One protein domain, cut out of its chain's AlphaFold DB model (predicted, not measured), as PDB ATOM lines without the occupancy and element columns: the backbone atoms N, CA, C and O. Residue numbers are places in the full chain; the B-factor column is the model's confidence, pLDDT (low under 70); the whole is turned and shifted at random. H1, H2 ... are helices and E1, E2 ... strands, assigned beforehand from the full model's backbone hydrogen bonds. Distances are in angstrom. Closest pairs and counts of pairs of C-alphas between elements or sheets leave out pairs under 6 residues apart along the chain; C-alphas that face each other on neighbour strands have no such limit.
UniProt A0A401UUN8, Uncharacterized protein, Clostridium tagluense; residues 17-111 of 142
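AT A GLANCE: This is residues 17 to 111 of the 142 residues of an uncharacterized protein of Clostridium tagluense (UniProt A0A401UUN8). Two lobes sit end to end: a small three-stranded sheet, E1 to E3, and a helical lobe in which H2 and H3 cross and H4 folds back from the end of H3, with short H1 between the lobes. The printed part has 95 residues, with three named strands followed by four named helices, and its class is mixed. The antiparallel sheet, in the order E1, E2, E3, is a meander, each strand the antiparallel neighbour of the one before. The whole is loose, with a radius of gyration of the C-alphas of 15.7 A, and elongated, spanning 54 by 29 by 20 A.

HOW THE PARTS SIT: E1, residues 17 to 19, and E2, residues 26 to 30, form a hairpin, with N 18 and O 28 2.8 A apart, within hydrogen-bond range. E2 and E3, residues 37 to 41, form another, with N 27 and O 40 at 2.9 A. H1, residues 47 to 50, only grazes the sheet. H2, residues 55 to 67, touches H3, residues 79 to 96, about perpendicular at 82 degrees, the closest C-alphas being those of Ile 61 and Ala 85, 5.4 A. H3 and H4, residues 101 to 109, form a helical hairpin and touch through residues 93 to 96 of H3, the closest C-alphas being those of Val 93 and Ile 103, 6.1 A; they run opposite ways at a steep tilt of 43 degrees. H2, H3 and H4 are apart from the strands. In these three helices every O i to N i+4 pair is within hydrogen-bond range; H1 is too short for one, and its single O i to N i+3 pair is within range.

IN THESE COORDINATES: E1, 6.6 A long, begins at C-alpha 17 (340.422, 337.788, 289.108). E2 measures 13.5 A, E3 12.8 A, H1 5.1 A, H2 18.6 A and H3 26.0 A. H4, 12.6 A, ends at C-alpha 109 (343.103, 319.731, 303.313).

THE WHOLE: The C-alphas farthest apart, those of Asp 33 and Lys 99, are 54.6 A apart. The printed part has no cut; the link from H2 to H3 is long, and its residues 70 to 74 have pLDDT under 70.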
ATOM      1  N   VAL A  17     341.348 338.519 288.230       91.75
ATOM      2  CA  VAL A  17     340.422 337.788 289.108       91.75
ATOM      3  C   VAL A  17     341.063 337.605 290.480       91.75
ATOM      4  O   VAL A  17     342.210 337.172 290.573       91.75
ATOM      5  N   LYS A  18     340.328 337.939 291.541       93.19
ATOM      6  CA  LYS A  18     340.650 337.568 292.925       93.19
ATOM      7  C   LYS A  18     339.661 336.501 293.387       93.19
ATOM      8  O   LYS A  18     338.480 336.576 293.058       93.19
ATOM      9  N   TYR A  19     340.138 335.528 294.146       92.56
ATOM     10  CA  TYR A  19     339.323 334.452 294.702       92.56
ATOM     11  C   TYR A  19     339.919 333.985 296.031       92.56
ATOM     12  O   TYR A  19     341.104 334.210 296.288       92.56
ATOM     13  N   ASP A  20     339.083 333.367 296.858       89.44
ATOM     14  CA  ASP A  20     339.507 332.698 298.083       89.44
ATOM     15  C   ASP A  20     339.888 331.246 297.755       89.44
ATOM     16  O   ASP A  20     339.237 330.587 296.941       89.44
ATOM     17  N   LEU A  21     340.977 330.749 298.340       86.00
ATOM     18  CA  LEU A  21     341.391 329.357 298.161       86.00
ATOM     19  C   LEU A  21     340.480 328.401 298.927       86.00
ATOM     20  O   LEU A  21     340.302 327.262 298.483       86.00
ATOM     21  N   ASP A  22     339.893 328.873 300.027       87.19
ATOM     22  CA  ASP A  22     339.081 328.063 300.927       87.19
ATOM     23  C   ASP A  22     337.582 328.099 300.593       87.19
ATOM     24  O   ASP A  22     336.821 327.249 301.060       87.19
ATOM     25  N   ASP A  23     337.161 329.012 299.712       90.12
ATOM     26  CA  ASP A  23     335.767 329.169 299.304       90.12
ATOM     27  C   ASP A  23     335.622 329.448 297.799       90.12
ATOM     28  O   ASP A  23     335.979 330.514 297.295       90.12
ATOM     29  N   ILE A  24     335.041 328.487 297.077       92.00
ATOM     30  CA  ILE A  24     334.763 328.605 295.636       92.00
ATOM     31  C   ILE A  24     333.379 329.194 295.321       92.00
ATOM     32  O   ILE A  24     332.996 329.252 294.152       92.00
ATOM     33  N   SER A  25     332.603 329.604 296.329       92.25
ATOM     34  CA  SER A  25     331.243 330.128 296.146       92.25
ATOM     35  C   SER A  25     331.191 331.442 295.363       92.25
ATOM     36  O   SER A  25     330.160 331.759 294.762       92.25
ATOM     37  N   LYS A  26     332.286 332.213 295.349       93.62
ATOM     38  CA  LYS A  26     332.356 333.532 294.713       93.62
ATOM     39  C   LYS A  26     333.753 333.877 294.211       93.62
ATOM     40  O   LYS A  26     334.762 333.439 294.755       93.62
ATOM     41  N   ILE A  27     333.800 334.737 293.201       93.81
ATOM     42  CA  ILE A  27     335.023 335.358 292.688       93.81
ATOM     43  C   ILE A  27     334.826 336.867 292.563       93.81
ATOM     44  O   ILE A  27     333.699 337.356 292.517       93.81
ATOM     45  N   TYR A  28     335.924 337.607 292.466       93.69
ATOM     46  CA  TYR A  28     335.907 339.048 292.248       93.69
ATOM     47  C   TYR A  28     336.643 339.382 290.957       93.69
ATOM     48  O   TYR A  28     337.832 339.084 290.820       93.69
ATOM     49  N   ILE A  29     335.959 340.023 290.016       92.62
ATOM     50  CA  ILE A  29     336.532 340.426 288.730       92.62
ATOM     51  C   ILE A  29     336.752 341.934 288.734       92.62
ATOM     52  O   ILE A  29     335.824 342.695 288.996       92.62
ATOM     53  N   LYS A  30     337.980 342.371 288.436       90.62
ATOM     54  CA  LYS A  30     338.278 343.796 288.261       90.62
ATOM     55  C   LYS A  30     337.664 344.290 286.951       90.62
ATOM     56  O   LYS A  30     337.953 343.697 285.914       90.62
ATOM     57  N   GLN A  31     336.882 345.366 286.981       85.06
ATOM     58  CA  GLN A  31     336.427 346.011 285.746       85.06
ATOM     59  C   GLN A  31     337.618 346.563 284.947       85.06
ATOM     60  O   GLN A  31     338.659 346.901 285.509       85.06
ATOM     61  N   SER A  32     337.492 346.619 283.620       81.12
ATOM     62  CA  SER A  32     338.528 347.206 282.758       81.12
ATOM     63  C   SER A  32     338.613 348.721 282.930       81.12
ATOM     64  O   SER A  32     339.707 349.279 282.929       81.12
ATOM     65  N   ASP A  33     337.455 349.352 283.119       81.38
ATOM     66  CA  ASP A  33     337.294 350.805 283.043       81.38
ATOM     67  C   ASP A  33     337.311 351.453 284.437       81.38
ATOM     68  O   ASP A  33     337.547 352.651 284.574       81.38
ATOM     69  N   SER A  34     337.108 350.647 285.483       81.00
ATOM     70  CA  SER A  34     337.109 351.061 286.885       81.00
ATOM     71  C   SER A  34     338.176 350.307 287.681       81.00
ATOM     72  O   SER A  34     338.574 349.187 287.354       81.00
ATOM     73  N   SER A  35     338.652 350.906 288.777       82.50
ATOM     74  CA  SER A  35     339.510 350.190 289.730       82.50
ATOM     75  C   SER A  35     338.726 349.217 290.625       82.50
ATOM     76  O   SER A  35     339.323 348.464 291.398       82.50
ATOM     77  N   GLU A  36     337.400 349.218 290.511       89.06
ATOM     78  CA  GLU A  36     336.491 348.426 291.327       89.06
ATOM     79  C   GLU A  36     336.447 346.948 290.921       89.06
ATOM     80  O   GLU A  36     336.712 346.550 289.779       89.06
ATOM     81  N   TYR A  37     336.105 346.122 291.906       91.88
ATOM     82  CA  TYR A  37     335.916 344.689 291.754       91.88
ATOM     83  C   TYR A  37     334.429 344.359 291.853       91.88
ATOM     84  O   TYR A  37     333.787 344.694 292.845       91.88
ATOM     85  N   ILE A  38     333.904 343.646 290.860       92.62
ATOM     86  CA  ILE A  38     332.551 343.094 290.899       92.62
ATOM     87  C   ILE A  38     332.614 341.706 291.519       92.62
ATOM     88  O   ILE A  38     333.417 340.870 291.099       92.62
ATOM     89  N   GLN A  39     331.737 341.447 292.483       93.25
ATOM     90  CA  GLN A  39     331.531 340.112 293.025       93.25
ATOM     91  C   GLN A  39     330.643 339.287 292.089       93.25
ATOM     92  O   GLN A  39     329.552 339.712 291.714       93.25
ATOM     93  N   ILE A  40     331.092 338.082 291.756       93.12
ATOM     94  CA  ILE A  40     330.348 337.113 290.955       93.12
ATOM     95  C   ILE A  40     330.154 335.854 291.786       93.12
ATOM     96  O   ILE A  40     331.118 335.273 292.283       93.12
ATOM     97  N   LEU A  41     328.898 335.444 291.932       93.62
ATOM     98  CA  LEU A  41     328.509 334.231 292.640       93.62
ATOM     99  C   LEU A  41     328.542 333.021 291.703       93.62
ATOM    100  O   LEU A  41     328.260 333.131 290.507       93.62
ATOM    101  N   ALA A  42     328.849 331.852 292.257       90.94
ATOM    102  CA  ALA A  42     328.725 330.591 291.547       90.94
ATOM    103  C   ALA A  42     327.257 330.326 291.178       90.94
ATOM    104  O   ALA A  42     326.359 330.384 292.022       90.94
ATOM    105  N   TYR A  43     327.026 330.044 289.896       87.19
ATOM    106  CA  TYR A  43     325.687 329.807 289.362       87.19
ATOM    107  C   TYR A  43     325.273 328.337 289.459       87.19
ATOM    108  O   TYR A  43     324.156 328.027 289.866       87.19
ATOM    109  N   ASN A  44     326.164 327.421 289.071       83.44
ATOM    110  CA  ASN A  44     325.864 325.996 289.063       83.44
ATOM    111  C   ASN A  44     327.110 325.162 289.417       83.44
ATOM    112  O   ASN A  44     328.012 325.049 288.579       83.44
ATOM    113  N   PRO A  45     327.179 324.562 290.617       85.88
ATOM    114  CA  PRO A  45     326.183 324.611 291.696       85.88
ATOM    115  C   PRO A  45     325.973 326.022 292.284       85.88
ATOM    116  O   PRO A  45     326.868 326.860 292.152       85.88
ATOM    117  N   PRO A  46     324.815 326.303 292.913       90.12
ATOM    118  CA  PRO A  46     324.531 327.611 293.496       90.12
ATOM    119  C   PRO A  46     325.499 327.924 294.641       90.12
ATOM    120  O   PRO A  46     325.854 327.037 295.422       90.12
ATOM    121  N   ALA A  47     325.891 329.195 294.749       89.56
ATOM    122  CA  ALA A  47     326.867 329.676 295.727       89.56
ATOM    123  C   ALA A  47     326.578 329.212 297.162       89.56
ATOM    124  O   ALA A  47     327.496 328.735 297.822       89.56
ATOM    125  N   ASP A  48     325.317 329.244 297.602       89.31
ATOM    126  CA  ASP A  48     324.898 328.841 298.954       89.31
ATOM    127  C   ASP A  48     325.311 327.408 299.326       89.31
ATOM    128  O   ASP A  48     325.598 327.105 300.483       89.31
ATOM    129  N   GLU A  49     325.376 326.500 298.348       86.81
ATOM    130  CA  GLU A  49     325.774 325.108 298.587       86.81
ATOM    131  C   GLU A  49     327.301 324.913 298.602       86.81
ATOM    132  O   GLU A  49     327.805 323.904 299.124       86.81
ATOM    133  N   LEU A  50     328.024 325.893 298.054       87.62
ATOM    134  CA  LEU A  50     329.477 325.926 297.903       87.62
ATOM    135  C   LEU A  50     330.185 326.766 298.971       87.62
ATOM    136  O   LEU A  50     331.409 326.708 299.027       87.62
ATOM    137  N   ILE A  51     329.455 327.485 299.830       89.38
ATOM    138  CA  ILE A  51     330.045 328.265 300.930       89.38
ATOM    139  C   ILE A  51     330.972 327.375 301.771       89.38
ATOM    140  O   ILE A  51     330.582 326.286 302.218       89.38
ATOM    141  N   GLY A  52     332.207 327.848 301.966       85.31
ATOM    142  CA  GLY A  52     333.253 327.159 302.730       85.31
ATOM    143  C   GLY A  52     333.745 325.858 302.088       85.31
ATOM    144  O   GLY A  52     334.323 325.005 302.762       85.31
ATOM    145  N   VAL A  53     333.456 325.644 300.801       88.38
ATOM    146  CA  VAL A  53     333.981 324.512 300.042       88.38
ATOM    147  C   VAL A  53     335.185 324.984 299.248       88.38
ATOM    148  O   VAL A  53     335.058 325.742 298.290       88.38
ATOM    149  N   ASN A  54     336.353 324.455 299.589       91.44
ATOM    150  CA  ASN A  54     337.557 324.704 298.815       91.44
ATOM    151  C   ASN A  54     337.620 323.829 297.549       91.44
ATOM    152  O   ASN A  54     336.930 322.809 297.409       91.44
ATOM    153  N   LEU A  55     338.500 324.201 296.616       89.56
ATOM    154  CA  LEU A  55     338.627 323.509 295.328       89.56
ATOM    155  C   LEU A  55     338.979 322.020 295.486       89.56
ATOM    156  O   LEU A  55     338.515 321.179 294.712       89.56
ATOM    157  N   TYR A  56     339.803 321.682 296.480       90.88
ATOM    158  CA  TYR A  56     340.197 320.300 296.753       90.88
ATOM    159  C   TYR A  56     338.989 319.443 297.151       90.88
ATOM    160  O   TYR A  56     338.770 318.364 296.595       90.88
ATOM    161  N   THR A  57     338.180 319.956 298.073       90.25
ATOM    162  CA  THR A  57     336.967 319.305 298.567       90.25
ATOM    163  C   THR A  57     335.962 319.121 297.444       90.25
ATOM    164  O   THR A  57     335.431 318.026 297.267       90.25
ATOM    165  N   TYR A  58     335.755 320.154 296.627       91.00
ATOM    166  CA  TYR A  58     334.842 320.082 295.494       91.00
ATOM    167  C   TYR A  58     335.244 319.004 294.480       91.00
ATOM    168  O   TYR A  58     334.402 318.210 294.058       91.00
ATOM    169  N   LYS A  59     336.540 318.879 294.158       90.44
ATOM    170  CA  LYS A  59     337.036 317.797 293.288       90.44
ATOM    171  C   LYS A  59     336.729 316.410 293.857       90.44
ATOM    172  O   LYS A  59     336.301 315.535 293.112       90.44
ATOM    173  N   LYS A  60     336.875 316.214 295.172       90.12
ATOM    174  CA  LYS A  60     336.510 314.948 295.832       90.12
ATOM    175  C   LYS A  60     335.013 314.662 295.805       90.12
ATOM    176  O   LYS A  60     334.622 313.512 295.633       90.12
ATOM    177  N   ILE A  61     334.179 315.691 295.930       90.00
ATOM    178  CA  ILE A  61     332.726 315.551 295.783       90.00
ATOM    179  C   ILE A  61     332.374 315.082 294.362       90.00
ATOM    180  O   ILE A  61     331.561 314.172 294.210       90.00
ATOM    181  N   LEU A  62     333.016 315.647 293.334       89.00
ATOM    182  CA  LEU A  62     332.820 315.225 291.942       89.00
ATOM    183  C   LEU A  62     333.303 313.790 291.682       89.00
ATOM    184  O   LEU A  62     332.618 313.039 290.993       89.00
ATOM    185  N   GLU A  63     334.445 313.385 292.250       89.12
ATOM    186  CA  GLU A  63     334.929 311.997 292.167       89.12
ATOM    187  C   GLU A  63     333.889 311.012 292.727       89.12
ATOM    188  O   GLU A  63     333.501 310.076 292.033       89.12
ATOM    189  N   ILE A  64     333.357 311.274 293.926       87.62
ATOM    190  CA  ILE A  64     332.330 310.427 294.559       87.62
ATOM    191  C   ILE A  64     331.040 310.397 293.728       87.62
ATOM    192  O   ILE A  64     330.436 309.342 293.542       87.62
ATOM    193  N   ALA A  65     330.605 311.544 293.200       85.38
ATOM    194  CA  ALA A  65     329.410 311.606 292.360       85.38
ATOM    195  C   ALA A  65     329.567 310.784 291.068       85.38
ATOM    196  O   ALA A  65     328.617 310.133 290.622       85.38
ATOM    197  N   LYS A  66     330.772 310.775 290.490       85.25
ATOM    198  CA  LYS A  66     331.110 309.962 289.322       85.25
ATOM    199  C   LYS A  66     331.145 308.468 289.651       85.25
ATOM    200  O   LYS A  66     330.575 307.682 288.899       85.25
ATOM    201  N   GLU A  67     331.770 308.083 290.763       84.69
ATOM    202  CA  GLU A  67     331.839 306.685 291.226       84.69
ATOM    203  C   GLU A  67     330.449 306.070 291.435       84.69
ATOM    204  O   GLU A  67     330.238 304.893 291.159       84.69
ATOM    205  N   GLU A  68     329.468 306.869 291.854       78.12
ATOM    206  CA  GLU A  68     328.096 306.401 292.070       78.12
ATOM    207  C   GLU A  68     327.252 306.280 290.800       78.12
ATOM    208  O   GLU A  68     326.063 305.969 290.886       78.12
ATOM    209  N   GLY A  69     327.817 306.572 289.625       71.44
ATOM    210  CA  GLY A  69     327.062 306.612 288.371       71.44
ATOM    211  C   GLY A  69     326.004 307.720 288.339       71.44
ATOM    212  O   GLY A  69     325.140 307.732 287.465       71.44
ATOM    213  N   ILE A  70     326.065 308.666 289.283       66.62
ATOM    214  CA  ILE A  70     325.126 309.787 289.396       66.62
ATOM    215  C   ILE A  70     325.399 310.833 288.301       66.62
ATOM    216  O   ILE A  70     324.510 311.604 287.933       66.62
ATOM    217  N   GLN A  71     326.610 310.829 287.742       64.19
ATOM    218  CA  GLN A  71     327.074 311.785 286.747       64.19
ATOM    219  C   GLN A  71     327.685 311.049 285.544       64.19
ATOM    220  O   GLN A  71     328.607 310.248 285.697       64.19
ATOM    221  N   LYS A  72     327.206 311.344 284.326       63.62
ATOM    222  CA  LYS A  72     327.956 311.028 283.094       63.62
ATOM    223  C   LYS A  72     329.177 311.956 283.022       63.62
ATOM    224  O   LYS A  72     329.114 313.077 283.523       63.62
ATOM    225  N   ASN A  73     330.282 311.506 282.417       60.28
ATOM    226  CA  ASN A  73     331.514 312.302 282.283       60.28
ATOM    227  C   ASN A  73     331.206 313.755 281.860       60.28
ATOM    228  O   ASN A  73     330.476 313.968 280.897       60.28
ATOM    229  N   ASN A  74     331.777 314.733 282.570       64.44
ATOM    230  CA  ASN A  74     331.665 316.174 282.298       64.44
ATOM    231  C   ASN A  74     330.256 316.800 282.397       64.44
ATOM    232  O   ASN A  74     330.091 317.955 282.008       64.44
ATOM    233  N   ALA A  75     329.242 316.103 282.924       70.44
ATOM    234  CA  ALA A  75     327.952 316.739 283.216       70.44
ATOM    235  C   ALA A  75     328.086 317.743 284.375       70.44
ATOM    236  O   ALA A  75     328.971 317.596 285.210       70.44
ATOM    237  N   ILE A  76     327.216 318.747 284.476       73.75
ATOM    238  CA  ILE A  76     327.192 319.628 285.655       73.75
ATOM    239  C   ILE A  76     326.434 318.915 286.781       73.75
ATOM    240  O   ILE A  76     325.371 318.342 286.542       73.75
ATOM    241  N   ILE A  77     326.988 318.912 287.996       80.19
ATOM    242  CA  ILE A  77     326.371 318.236 289.141       80.19
ATOM    243  C   ILE A  77     325.157 319.029 289.633       80.19
ATOM    244  O   ILE A  77     325.244 320.228 289.886       80.19
ATOM    245  N   GLY A  78     324.014 318.358 289.778       82.12
ATOM    246  CA  GLY A  78     322.827 318.983 290.359       82.12
ATOM    247  C   GLY A  78     322.950 319.147 291.878       82.12
ATOM    248  O   GLY A  78     323.642 318.376 292.544       82.12
ATOM    249  N   THR A  79     322.197 320.079 292.457       83.38
ATOM    250  CA  THR A  79     322.176 320.369 293.908       83.38
ATOM    251  C   THR A  79     321.933 319.131 294.783       83.38
ATOM    252  O   THR A  79     322.670 318.846 295.729       83.38
ATOM    253  N   LYS A  80     320.933 318.310 294.435       82.94
ATOM    254  CA  LYS A  80     320.626 317.056 295.155       82.94
ATOM    255  C   LYS A  80     321.804 316.078 295.148       82.94
ATOM    256  O   LYS A  80     322.084 315.427 296.154       82.94
ATOM    257  N   GLN A  81     322.485 315.975 294.011       83.31
ATOM    258  CA  GLN A  81     323.623 315.079 293.825       83.31
ATOM    259  C   GLN A  81     324.833 315.579 294.618       83.31
ATOM    260  O   GLN A  81     325.473 314.796 295.321       83.31
ATOM    261  N   LEU A  82     325.073 316.893 294.586       86.75
ATOM    262  CA  LEU A  82     326.114 317.560 295.359       86.75
ATOM    263  C   LEU A  82     325.942 317.305 296.861       86.75
ATOM    264  O   LEU A  82     326.886 316.871 297.520       86.75
ATOM    265  N   LYS A  83     324.731 317.497 297.402       86.56
ATOM    266  CA  LYS A  83     324.432 317.235 298.823       86.56
ATOM    267  C   LYS A  83     324.712 315.787 299.209       86.56
ATOM    268  O   LYS A  83     325.378 315.544 300.214       86.56
ATOM    269  N   LYS A  84     324.261 314.830 298.393       87.38
ATOM    270  CA  LYS A  84     324.479 313.399 298.644       87.38
ATOM    271  C   LYS A  84     325.970 313.046 298.658       87.38
ATOM    272  O   LYS A  84     326.434 312.393 299.590       87.38
ATOM    273  N   ALA A  85     326.728 313.519 297.671       87.19
ATOM    274  CA  ALA A  85     328.168 313.288 297.597       87.19
ATOM    275  C   ALA A  85     328.927 313.984 298.747       87.19
ATOM    276  O   ALA A  85     329.829 313.387 299.335       87.19
ATOM    277  N   LYS A  86     328.510 315.193 299.156       87.56
ATOM    278  CA  LYS A  86     329.063 315.914 300.318       87.56
ATOM    279  C   LYS A  86     328.848 315.143 301.623       87.56
ATOM    280  O   LYS A  86     329.786 315.005 302.407       87.56
ATOM    281  N   MET A  87     327.646 314.606 301.849       87.44
ATOM    282  CA  MET A  87     327.356 313.764 303.019       87.44
ATOM    283  C   MET A  87     328.234 312.514 303.042       87.44
ATOM    284  O   MET A  87     328.858 312.208 304.053       87.44
ATOM    285  N   LYS A  88     328.360 311.831 301.906       87.75
ATOM    286  CA  LYS A  88     329.174 310.618 301.825       87.75
ATOM    287  C   LYS A  88     330.658 310.875 302.016       87.75
ATOM    288  O   LYS A  88     331.321 310.093 302.692       87.75
ATOM    289  N   LEU A  89     331.179 311.977 301.478       88.00
ATOM    290  CA  LEU A  89     332.558 312.386 301.730       88.00
ATOM    291  C   LEU A  89     332.806 312.556 303.236       88.00
ATOM    292  O   LEU A  89     333.798 312.040 303.751       88.00
ATOM    293  N   LYS A  90     331.876 313.209 303.951       88.00
ATOM    294  CA  LYS A  90     331.937 313.339 305.415       88.00
ATOM    295  C   LYS A  90     331.913 311.974 306.106       88.00
ATOM    296  O   LYS A  90     332.771 311.719 306.946       88.00
ATOM    297  N   ASP A  91     331.014 311.074 305.714       88.88
ATOM    298  CA  ASP A  91     330.925 309.729 306.299       88.88
ATOM    299  C   ASP A  91     332.207 308.909 306.099       88.88
ATOM    300  O   ASP A  91     332.661 308.221 307.018       88.88
ATOM    301  N   ILE A  92     332.807 308.969 304.906       86.94
ATOM    302  CA  ILE A  92     334.064 308.273 304.592       86.94
ATOM    303  C   ILE A  92     335.185 308.787 305.490       86.94
ATOM    304  O   ILE A  92     335.925 307.983 306.072       86.94
ATOM    305  N   VAL A  93     335.295 310.113 305.612       87.12
ATOM    306  CA  VAL A  93     336.302 310.751 306.457       87.12
ATOM    307  C   VAL A  93     336.085 310.338 307.908       87.12
ATOM    308  O   VAL A  93     336.997 309.760 308.491       87.12
ATOM    309  N   LEU A  94     334.880 310.497 308.464       87.38
ATOM    310  CA  LEU A  94     334.571 310.148 309.858       87.38
ATOM    311  C   LEU A  94     334.861 308.674 310.184       87.38
ATOM    312  O   LEU A  94     335.530 308.377 311.175       87.38
ATOM    313  N   LYS A  95     334.436 307.735 309.327       87.75
ATOM    314  CA  LYS A  95     334.639 306.288 309.549       87.75
ATOM    315  C   LYS A  95     336.111 305.881 309.553       87.75
ATOM    316  O   LYS A  95     336.498 304.952 310.268       87.75
ATOM    317  N   LYS A  96     336.937 306.528 308.725       86.31
ATOM    318  CA  LYS A  96     338.342 306.140 308.514       86.31
ATOM    319  C   LYS A  96     339.347 307.077 309.181       86.31
ATOM    320  O   LYS A  96     340.531 306.743 309.202       86.31
ATOM    321  N   TYR A  97     338.900 308.183 309.776       85.19
ATOM    322  CA  TYR A  97     339.763 309.215 310.353       85.19
ATOM    323  C   TYR A  97     340.761 308.649 311.370       85.19
ATOM    324  O   TYR A  97     341.974 308.830 311.246       85.19
ATOM    325  N   LYS A  98     340.266 307.873 312.344       83.25
ATOM    326  CA  LYS A  98     341.119 307.247 313.367       83.25
ATOM    327  C   LYS A  98     342.065 306.194 312.782       83.25
ATOM    328  O   LYS A  98     343.185 306.039 313.257       83.25
ATOM    329  N   LYS A  99     341.631 305.499 311.728       85.69
ATOM    330  CA  LYS A  99     342.317 304.323 311.174       85.69
ATOM    331  C   LYS A  99     343.419 304.669 310.172       85.69
ATOM    332  O   LYS A  99     344.376 303.917 310.066       85.69
ATOM    333  N   SER A 100     343.309 305.782 309.441       89.06
ATOM    334  CA  SER A 100     344.228 306.083 308.336       89.06
ATOM    335  C   SER A 100     344.842 307.479 308.407       89.06
ATOM    336  O   SER A 100     344.139 308.489 308.424       89.06
ATOM    337  N   ARG A 101     346.179 307.542 308.333       86.56
ATOM    338  CA  ARG A 101     346.938 308.800 308.207       86.56
ATOM    339  C   ARG A 101     346.578 309.568 306.934       86.56
ATOM    340  O   ARG A 101     346.563 310.794 306.954       86.56
ATOM    341  N   THR A 102     346.289 308.872 305.833       87.25
ATOM    342  CA  THR A 102     345.939 309.527 304.562       87.25
ATOM    343  C   THR A 102     344.608 310.263 304.663       87.25
ATOM    344  O   THR A 102     344.493 311.377 304.163       87.25
ATOM    345  N   ILE A 103     343.644 309.692 305.390       86.38
ATOM    346  CA  ILE A 103     342.331 310.303 305.625       86.38
ATOM    347  C   ILE A 103     342.435 311.511 306.559       86.38
ATOM    348  O   ILE A 103     341.750 312.503 306.334       86.38
ATOM    349  N   ARG A 104     343.334 311.484 307.552       86.56
ATOM    350  CA  ARG A 104     343.600 312.666 308.392       86.56
ATOM    351  C   ARG A 104     344.141 313.833 307.573       86.56
ATOM    352  O   ARG A 104     343.565 314.911 307.611       86.56
ATOM    353  N   LYS A 105     345.150 313.576 306.731       87.44
ATOM    354  CA  LYS A 105     345.678 314.578 305.788       87.44
ATOM    355  C   LYS A 105     344.616 315.080 304.808       87.44
ATOM    356  O   LYS A 105     344.630 316.243 304.422       87.44
ATOM    357  N   GLN A 106     343.714 314.204 304.364       86.62
ATOM    358  CA  GLN A 106     342.599 314.600 303.507       86.62
ATOM    359  C   GLN A 106     341.651 315.552 304.243       86.62
ATOM    360  O   GLN A 106     341.265 316.562 303.668       86.62
ATOM    361  N   ALA A 107     341.311 315.261 305.499       86.19
ATOM    362  CA  ALA A 107     340.433 316.107 306.295       86.19
ATOM    363  C   ALA A 107     341.048 317.482 306.598       86.19
ATOM    364  O   ALA A 107     340.358 318.490 306.471       86.19
ATOM    365  N   GLU A 108     342.350 317.527 306.902       86.38
ATOM    366  CA  GLU A 108     343.110 318.778 307.054       86.38
ATOM    367  C   GLU A 108     343.010 319.638 305.787       86.38
ATOM    368  O   GLU A 108     342.666 320.813 305.847       86.38
ATOM    369  N   ARG A 109     343.224 319.036 304.608       84.56
ATOM    370  CA  ARG A 109     343.103 319.731 303.313       84.56
ATOM    371  C   ARG A 109     341.690 320.191 302.985       84.56
ATOM    372  O   ARG A 109     341.529 321.049 302.126       84.56
ATOM    373  N   MET A 110     340.675 319.592 303.594       84.25
ATOM    374  CA  MET A 110     339.286 320.004 303.409       84.25
ATOM    375  C   MET A 110     338.903 321.181 304.314       84.25
ATOM    376  O   MET A 110     337.764 321.625 304.234       84.25
ATOM    377  N   GLY A 111     339.801 321.646 305.194       74.25
ATOM    378  CA  GLY A 111     339.456 322.634 306.218       74.25
ATOM    379  C   GLY A 111     338.374 322.122 307.172       74.25
ATOM    380  O   GLY A 111     337.627 322.907 307.746       74.25
TER     381      GLY A 111